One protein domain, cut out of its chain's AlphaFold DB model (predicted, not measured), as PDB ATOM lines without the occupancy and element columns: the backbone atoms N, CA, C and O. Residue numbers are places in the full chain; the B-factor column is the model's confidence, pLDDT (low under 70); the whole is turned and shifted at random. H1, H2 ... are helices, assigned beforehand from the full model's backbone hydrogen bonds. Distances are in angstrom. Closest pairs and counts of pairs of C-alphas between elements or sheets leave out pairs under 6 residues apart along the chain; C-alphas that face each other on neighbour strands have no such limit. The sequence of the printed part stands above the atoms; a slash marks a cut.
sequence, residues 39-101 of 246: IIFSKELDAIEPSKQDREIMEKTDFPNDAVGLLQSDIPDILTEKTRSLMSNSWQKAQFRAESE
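This is residues 39 to 101 of the 246 residues of an uncharacterized protein of Psychroflexus sp. MES1-P1E (UniProt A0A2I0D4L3). The printed part makes an open V of two arms: in one, the short H1 packs side by side on the long H4, and in the other the chain runs out through H2 to the small H3 and folds back to H4. H2 lies near the bend of the V, and residues 65 to 71, of which 67 to 71 belong to H3, stick out at the far tip. The 63 printed residues hold four named helices, in the order H1, H2, H3, H4, and no named strand; the class is all helix. The whole is loose, with a radius of gyration of the C-alphas of 14.6 A and spans of 41 by 28 by 16 A.

H1, residues 39 to 45, touches H4, residues 81 to 100; their closest C-alphas, those of Phe 41 and Ala 94, are 5.4 A apart. They run opposite ways at a shallow tilt of 26 degrees. H2, residues 52 to 60, touches no helix; it is apart from H4, but only just, the closest C-alphas being 8.2 A apart. H3, residues 67 to 72, also touches no helix. In H1, H3 and H4 every O i to N i+4 pair is within hydrogen-bond range; in H2, 4 of 5 are.

H1 begins at C-alpha 39, (-35.561, 21.889, -47.100), and is 10.0 A long from first to last C-alpha. H2 measures 12.8 A and H3 8.8 A, with C-alpha 67 at (-48.379, 5.151, -33.765). H4 measures 28.8 A and ends at C-alpha 100, (-38.087, 35.478, -51.599).

The two C-alphas farthest apart, those of Lys 60 and Ser 100, are 41.6 A apart. The printed part has no cut, and its three links are short. The mean pLDDT of the printed part is 89.8, and no printed residue is under 70.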
ATOM      1  N   ILE A  39     -36.947  22.137 -46.674       94.50
ATOM      2  CA  ILE A  39     -35.561  21.889 -47.100       94.50
ATOM      3  C   ILE A  39     -34.595  22.877 -46.437       94.50
ATOM      4  O   ILE A  39     -33.523  22.468 -45.989       94.50
ATOM      5  N   ILE A  40     -34.939  24.168 -46.387       95.38
ATOM      6  CA  ILE A  40     -34.109  25.185 -45.722       95.38
ATOM      7  C   ILE A  40     -34.032  24.891 -44.226       95.38
ATOM      8  O   ILE A  40     -32.936  24.809 -43.678       95.38
ATOM      9  N   PHE A  41     -35.184  24.679 -43.591       96.38
ATOM     10  CA  PHE A  41     -35.275  24.413 -42.165       96.38
ATOM     11  C   PHE A  41     -34.487  23.171 -41.766       96.38
ATOM     12  O   PHE A  41     -33.740  23.228 -40.802       96.38
ATOM     13  N   SER A  42     -34.560  22.085 -42.541       93.44
ATOM     14  CA  SER A  42     -33.794  20.864 -42.252       93.44
ATOM     15  C   SER A  42     -32.285  21.126 -42.207       93.44
ATOM     16  O   SER A  42     -31.605  20.619 -41.327       93.44
ATOM     17  N   LYS A  43     -31.764  21.978 -43.102       92.12
ATOM     18  CA  LYS A  43     -30.340  22.363 -43.100       92.12
ATOM     19  C   LYS A  43     -29.963  23.242 -41.908       92.12
ATOM     20  O   LYS A  43     -28.821  23.212 -41.467       92.12
ATOM     21  N   GLU A  44     -30.885  24.081 -41.443       90.94
ATOM     22  CA  GLU A  44     -30.664  24.940 -40.277       90.94
ATOM     23  C   GLU A  44     -30.821  24.164 -38.961       90.94
ATOM     24  O   GLU A  44     -30.122  24.457 -37.993       90.94
ATOM     25  N   LEU A  45     -31.689  23.150 -38.940       91.12
ATOM     26  CA  LEU A  45     -31.938  22.283 -37.792       91.12
ATOM     27  C   LEU A  45     -30.674  21.527 -37.372       91.12
ATOM     28  O   LEU A  45     -30.412  21.427 -36.179       91.12
ATOM     29  N   ASP A  46     -29.857  21.088 -38.335       87.12
ATOM     30  CA  ASP A  46     -28.566  20.429 -38.078       87.12
ATOM     31  C   ASP A  46     -27.593  21.299 -37.258       87.12
ATOM     32  O   ASP A  46     -26.665  20.785 -36.638       87.12
ATOM     33  N   ALA A  47     -27.791  22.622 -37.233       88.31
ATOM     34  CA  ALA A  47     -26.986  23.548 -36.440       88.31
ATOM     35  C   ALA A  47     -27.555  23.808 -35.029       88.31
ATOM     36  O   ALA A  47     -26.907  24.478 -34.218       88.31
ATOM     37  N   ILE A  48     -28.762  23.321 -34.723       89.00
ATOM     38  CA  ILE A  48     -29.418  23.495 -33.425       89.00
ATOM     39  C   ILE A  48     -29.087  22.289 -32.543       89.00
ATOM     40  O   ILE A  48     -29.747  21.256 -32.582       89.00
ATOM     41  N   GLU A  49     -28.063  22.443 -31.707       85.88
ATOM     42  CA  GLU A  49     -27.670  21.412 -30.743       85.88
ATOM     43  C   GLU A  49     -28.657  21.324 -29.565       85.88
ATOM     44  O   GLU A  49     -28.881  22.333 -28.881       85.88
ATOM     45  N   PRO A  50     -29.191  20.126 -29.252       86.56
ATOM     46  CA  PRO A  50     -29.973  19.913 -28.043       86.56
ATOM     47  C   PRO A  50     -29.135  20.204 -26.798       86.56
ATOM     48  O   PRO A  50     -27.988  19.754 -26.669       86.56
ATOM     49  N   SER A  51     -29.723  20.912 -25.840       87.56
ATOM     50  CA  SER A  51     -29.107  21.159 -24.543       87.56
ATOM     51  C   SER A  51     -28.971  19.867 -23.729       87.56
ATOM     52  O   SER A  51     -29.631  18.860 -23.991       87.56
ATOM     53  N   LYS A  52     -28.130  19.889 -22.687       87.69
ATOM     54  CA  LYS A  52     -28.019  18.756 -21.749       87.69
ATOM     55  C   LYS A  52     -29.366  18.418 -21.097       87.69
ATOM     56  O   LYS A  52     -29.679  17.247 -20.946       87.69
ATOM     57  N   GLN A  53     -30.166  19.437 -20.782       87.56
ATOM     58  CA  GLN A  53     -31.499  19.264 -20.203       87.56
ATOM     59  C   GLN A  53     -32.471  18.597 -21.182       87.56
ATOM     60  O   GLN A  53     -33.204  17.710 -20.767       87.56
ATOM     61  N   ASP A  54     -32.433  18.954 -22.472       87.94
ATOM     62  CA  ASP A  54     -33.265  18.300 -23.500       87.94
ATOM     63  C   ASP A  54     -32.987  16.787 -23.553       87.94
ATOM     64  O   ASP A  54     -33.903  15.969 -23.609       87.94
ATOM     65  N   ARG A  55     -31.705  16.401 -23.466       87.00
ATOM     66  CA  ARG A  55     -31.279  14.992 -23.465       87.00
ATOM     67  C   ARG A  55     -31.734  14.255 -22.204       87.00
ATOM     68  O   ARG A  55     -32.262  13.154 -22.305       87.00
ATOM     69  N   GLU A  56     -31.594  14.878 -21.034       87.50
ATOM     70  CA  GLU A  56     -32.047  14.298 -19.761       87.50
ATOM     71  C   GLU A  56     -33.569  14.103 -19.693       87.50
ATOM     72  O   GLU A  56     -34.027  13.161 -19.045       87.50
ATOM     73  N   ILE A  57     -34.353  14.990 -20.318       85.88
ATOM     74  CA  ILE A  57     -35.811  14.837 -20.416       85.88
ATOM     75  C   ILE A  57     -36.132  13.677 -21.359       85.88
ATOM     76  O   ILE A  57     -36.859  12.771 -20.964       85.88
ATOM     77  N   MET A  58     -35.531  13.652 -22.555       87.19
ATOM     78  CA  MET A  58     -35.734  12.587 -23.544       87.19
ATOM     79  C   MET A  58     -35.444  11.188 -22.978       87.19
ATOM     80  O   MET A  58     -36.229  10.273 -23.194       87.19
ATOM     81  N   GLU A  59     -34.350  11.016 -22.228       86.12
ATOM     82  CA  GLU A  59     -33.976   9.727 -21.621       86.12
ATOM     83  C   GLU A  59     -34.970   9.228 -20.560       86.12
ATOM     84  O   GLU A  59     -35.016   8.033 -20.270       86.12
ATOM     85  N   LYS A  60     -35.751  10.132 -19.958       85.81
ATOM     86  CA  LYS A  60     -36.733   9.816 -18.908       85.81
ATOM     87  C   LYS A  60     -38.157   9.697 -19.440       85.81
ATOM     88  O   LYS A  60     -39.030   9.244 -18.700       85.81
ATOM     89  N   THR A  61     -38.399  10.123 -20.675       86.31
ATOM     90  CA  THR A  61     -39.713  10.057 -21.309       86.31
ATOM     91  C   THR A  61     -39.938   8.661 -21.871       86.31
ATOM     92  O   THR A  61     -39.190   8.198 -22.728       86.31
ATOM     93  N   ASP A  62     -40.987   7.996 -21.392       85.38
ATOM     94  CA  ASP A  62     -41.430   6.723 -21.949       85.38
ATOM     95  C   ASP A  62     -42.338   6.983 -23.154       85.38
ATOM     96  O   ASP A  62     -43.301   7.751 -23.069       85.38
ATOM     97  N   PHE A  63     -42.010   6.369 -24.287       86.44
ATOM     98  CA  PHE A  63     -42.742   6.550 -25.531       86.44
ATOM     99  C   PHE A  63     -43.539   5.288 -25.856       86.44
ATOM    100  O   PHE A  63     -42.988   4.186 -25.831       86.44
ATOM    101  N   PRO A  64     -44.819   5.424 -26.236       89.56
ATOM    102  CA  PRO A  64     -45.578   4.307 -26.770       89.56
ATOM    103  C   PRO A  64     -44.888   3.703 -27.996       89.56
ATOM    104  O   PRO A  64     -44.374   4.415 -28.857       89.56
ATOM    105  N   ASN A  65     -44.937   2.377 -28.099       89.31
ATOM    106  CA  ASN A  65     -44.275   1.631 -29.173       89.31
ATOM    107  C   ASN A  65     -45.092   1.561 -30.476       89.31
ATOM    108  O   ASN A  65     -44.657   0.936 -31.443       89.31
ATOM    109  N   ASP A  66     -46.279   2.168 -30.514       92.19
ATOM    110  CA  ASP A  66     -47.155   2.190 -31.680       92.19
ATOM    111  C   ASP A  66     -47.651   3.609 -32.000       92.19
ATOM    112  O   ASP A  66     -47.727   4.486 -31.139       92.19
ATOM    113  N   ALA A  67     -47.997   3.833 -33.270       89.75
ATOM    114  CA  ALA A  67     -48.379   5.151 -33.765       89.75
ATOM    115  C   ALA A  67     -49.671   5.693 -33.125       89.75
ATOM    116  O   ALA A  67     -49.806   6.906 -32.974       89.75
ATOM    117  N   VAL A  68     -50.618   4.822 -32.752       92.12
ATOM    118  CA  VAL A  68     -51.877   5.246 -32.119       92.12
ATOM    119  C   VAL A  68     -51.610   5.653 -30.677       92.12
ATOM    120  O   VAL A  68     -52.035   6.732 -30.270       92.12
ATOM    121  N   GLY A  69     -50.848   4.842 -29.943       90.62
ATOM    122  CA  GLY A  69     -50.388   5.162 -28.599       90.62
ATOM    123  C   GLY A  69     -49.662   6.503 -28.562       90.62
ATOM    124  O   GLY A  69     -49.974   7.334 -27.713       90.62
ATOM    125  N   LEU A  70     -48.763   6.763 -29.518       88.69
ATOM    126  CA  LEU A  70     -48.018   8.022 -29.590       88.69
ATOM    127  C   LEU A  70     -48.938   9.242 -29.770       88.69
ATOM    128  O   LEU A  70     -48.748  10.250 -29.101       88.69
ATOM    129  N   LEU A  71     -49.958   9.144 -30.630       89.56
ATOM    130  CA  LEU A  71     -50.918  10.231 -30.875       89.56
ATOM    131  C   LEU A  71     -51.911  10.453 -29.724       89.56
ATOM    132  O   LEU A  71     -52.479  11.536 -29.612       89.56
ATOM    133  N   GLN A  72     -52.165   9.428 -28.908       90.25
ATOM    134  CA  GLN A  72     -53.088   9.494 -27.769       90.25
ATOM    135  C   GLN A  72     -52.400   9.853 -26.451       90.25
ATOM    136  O   GLN A  72     -53.083  10.137 -25.467       90.25
ATOM    137  N   SER A  73     -51.070   9.809 -26.413       87.06
ATOM    138  CA  SER A  73     -50.310  10.034 -25.190       87.06
ATOM    139  C   SER A  73     -50.075  11.514 -24.940       87.06
ATOM    140  O   SER A  73     -49.730  12.267 -25.848       87.06
ATOM    141  N   ASP A  74     -50.205  11.912 -23.677       82.88
ATOM    142  CA  ASP A  74     -49.801  13.233 -23.202       82.88
ATOM    143  C   ASP A  74     -48.291  13.214 -22.928       82.88
ATOM    144  O   ASP A  74     -47.827  13.058 -21.795       82.88
ATOM    145  N   ILE A  75     -47.517  13.218 -24.016       81.06
ATOM    146  CA  ILE A  75     -46.056  13.176 -23.961       81.06
ATOM    147  C   ILE A  75     -45.571  14.561 -23.510       81.06
ATOM    148  O   ILE A  75     -45.872  15.551 -24.181       81.06
ATOM    149  N   PRO A  76     -44.802  14.655 -22.411       77.50
ATOM    150  CA  PRO A  76     -44.282  15.930 -21.947       77.50
ATOM    151  C   PRO A  76     -43.350  16.543 -22.991       77.50
ATOM    152  O   PRO A  76     -42.629  15.840 -23.702       77.50
ATOM    153  N   ASP A  77     -43.329  17.872 -23.050       79.38
ATOM    154  CA  ASP A  77     -42.431  18.605 -23.933       79.38
ATOM    155  C   ASP A  77     -40.965  18.221 -23.688       79.38
ATOM    156  O   ASP A  77     -40.355  18.568 -22.676       79.38
ATOM    157  N   ILE A  78     -40.386  17.524 -24.662       84.81
ATOM    158  CA  ILE A  78     -39.001  17.038 -24.622       84.81
ATOM    159  C   ILE A  78     -37.957  18.116 -24.929       84.81
ATOM    160  O   ILE A  78     -36.757  17.872 -24.817       84.81
ATOM    161  N   LEU A  79     -38.403  19.307 -25.333       88.00
ATOM    162  CA  LEU A  79     -37.543  20.430 -25.679       88.00
ATOM    163  C   LEU A  79     -37.755  21.579 -24.697       88.00
ATOM    164  O   LEU A  79     -38.870  22.057 -24.491       88.00
ATOM    165  N   THR A  80     -36.654  22.083 -24.155       90.06
ATOM    166  CA  THR A  80     -36.599  23.325 -23.391       90.06
ATOM    167  C   THR A  80     -37.084  24.504 -24.228       90.06
ATOM    168  O   THR A  80     -36.935  24.550 -25.452       90.06
ATOM    169  N   GLU A  81     -37.593  25.528 -23.543       89.25
ATOM    170  CA  GLU A  81     -38.103  26.742 -24.186       89.25
ATOM    171  C   GLU A  81     -37.071  27.414 -25.097       89.25
ATOM    172  O   GLU A  81     -37.398  27.900 -26.178       89.25
ATOM    173  N   LYS A  82     -35.795  27.381 -24.698       89.31
ATOM    174  CA  LYS A  82     -34.700  27.916 -25.506       89.31
ATOM    175  C   LYS A  82     -34.577  27.180 -26.843       89.31
ATOM    176  O   LYS A  82     -34.515  27.835 -27.882       89.31
ATOM    177  N   THR A  83     -34.551  25.849 -26.825       90.56
ATOM    178  CA  THR A  83     -34.425  25.029 -28.039       90.56
ATOM    179  C   THR A  83     -35.659  25.181 -28.928       90.56
ATOM    180  O   THR A  83     -35.519  25.418 -30.128       90.56
ATOM    181  N   ARG A  84     -36.864  25.188 -28.343       90.69
ATOM    182  CA  ARG A  84     -38.116  25.457 -29.077       90.69
ATOM    183  C   ARG A  84     -38.125  26.824 -29.745       90.69
ATOM    184  O   ARG A  84     -38.490  26.931 -30.913       90.69
ATOM    185  N   SER A  85     -37.691  27.863 -29.033       92.00
ATOM    186  CA  SER A  85     -37.606  29.217 -29.579       92.00
ATOM    187  C   SER A  85     -36.625  29.286 -30.753       92.00
ATOM    188  O   SER A  85     -36.939  29.883 -31.781       92.00
ATOM    189  N   LEU A  86     -35.464  28.624 -30.657       92.81
ATOM    190  CA  LEU A  86     -34.503  28.544 -31.763       92.81
ATOM    191  C   LEU A  86     -35.095  27.838 -32.989       92.81
ATOM    192  O   LEU A  86     -34.994  28.373 -34.094       92.81
ATOM    193  N   MET A  87     -35.754  26.693 -32.793       93.56
ATOM    194  CA  MET A  87     -36.412  25.953 -33.874       93.56
ATOM    195  C   MET A  87     -37.533  26.771 -34.520       93.56
ATOM    196  O   MET A  87     -37.579  26.885 -35.740       93.56
ATOM    197  N   SER A  88     -38.393  27.402 -33.718       93.38
ATOM    198  CA  SER A  88     -39.483  28.252 -34.209       93.38
ATOM    199  C   SER A  88     -38.957  29.442 -35.020       93.38
ATOM    200  O   SER A  88     -39.416  29.693 -36.135       93.38
ATOM    201  N   ASN A  89     -37.922  30.125 -34.522       94.62
ATOM    202  CA  ASN A  89     -37.285  31.235 -35.233       94.62
ATOM    203  C   ASN A  89     -36.629  30.786 -36.547       94.62
ATOM    204  O   ASN A  89     -36.680  31.515 -37.537       94.62
ATOM    205  N   SER A  90     -35.995  29.611 -36.568       94.94
ATOM    206  CA  SER A  90     -35.414  29.047 -37.791       94.94
ATOM    207  C   SER A  90     -36.500  28.667 -38.799       94.94
ATOM    208  O   SER A  90     -36.393  29.030 -39.968       94.94
ATOM    209  N   TRP A  91     -37.605  28.062 -38.354       95.81
ATOM    210  CA  TRP A  91     -38.747  27.771 -39.219       95.81
ATOM    211  C   TRP A  91     -39.332  29.041 -39.856       95.81
ATOM    212  O   TRP A  91     -39.501  29.098 -41.073       95.81
ATOM    213  N   GLN A  92     -39.560  30.100 -39.071       95.12
ATOM    214  CA  GLN A  92     -40.055  31.381 -39.596       95.12
ATOM    215  C   GLN A  92     -39.097  32.006 -40.621       95.12
ATOM    216  O   GLN A  92     -39.529  32.513 -41.657       95.12
ATOM    217  N   LYS A  93     -37.782  31.943 -40.370       95.25
ATOM    218  CA  LYS A  93     -36.769  32.408 -41.331       95.25
ATOM    219  C   LYS A  93     -36.781  31.577 -42.607       95.25
ATOM    220  O   LYS A  93     -36.708  32.149 -43.693       95.25
ATOM    221  N   ALA A  94     -36.899  30.257 -42.494       96.44
ATOM    222  CA  ALA A  94     -36.987  29.360 -43.635       96.44
ATOM    223  C   ALA A  94     -38.216  29.666 -44.505       96.44
ATOM    224  O   ALA A  94     -38.086  29.727 -45.727       96.44
ATOM    225  N   GLN A  95     -39.369  29.946 -43.887       95.38
ATOM    226  CA  GLN A  95     -40.577  30.380 -44.594       95.38
ATOM    227  C   GLN A  95     -40.359  31.698 -45.344       95.38
ATOM    228  O   GLN A  95     -40.604  31.762 -46.548       95.38
ATOM    229  N   PHE A  96     -39.823  32.725 -44.675       94.62
ATOM    230  CA  PHE A  96     -39.530  34.013 -45.315       94.62
ATOM    231  C   PHE A  96     -38.563  33.862 -46.499       94.62
ATOM    232  O   PHE A  96     -38.773  34.412 -47.581       94.62
ATOM    233  N   ARG A  97     -37.512  33.057 -46.325       94.94
ATOM    234  CA  ARG A  97     -36.553  32.768 -47.394       94.94
ATOM    235  C   ARG A  97     -37.218  32.054 -48.563       94.94
ATOM    236  O   ARG A  97     -37.005  32.474 -49.695       94.94
ATOM    237  N   ALA A  98     -38.069  31.062 -48.310       94.19
ATOM    238  CA  ALA A  98     -38.797  30.350 -49.356       94.19
ATOM    239  C   ALA A  98     -39.795  31.230 -50.133       94.19
ATOM    240  O   ALA A  98     -40.168  30.889 -51.256       94.19
ATOM    241  N   GLU A  99     -40.227  32.364 -49.572       90.19
ATOM    242  CA  GLU A  99     -41.028  33.357 -50.295       90.19
ATOM    243  C   GLU A  99     -40.196  34.226 -51.244       90.19
ATOM    244  O   GLU A  99     -40.685  34.589 -52.317       90.19
ATOM    245  N   SER A 100     -38.962  34.560 -50.855       90.19
ATOM    246  CA  SER A 100     -38.087  35.478 -51.599       90.19
ATOM    247  C   SER A 100     -37.085  34.797 -52.542       90.19
ATOM    248  O   SER A 100     -36.702  35.374 -53.562       90.19
ATOM    249  N   GLU A 101     -36.641  33.586 -52.214       91.75
ATOM    250  CA  GLU A 101     -35.634  32.829 -52.955       91.75
ATOM    251  C   GLU A 101     -36.308  31.896 -53.975       91.75
ATOM    252  O   GLU A 101     -37.417  31.406 -53.768       91.75
TER     253      GLU A 101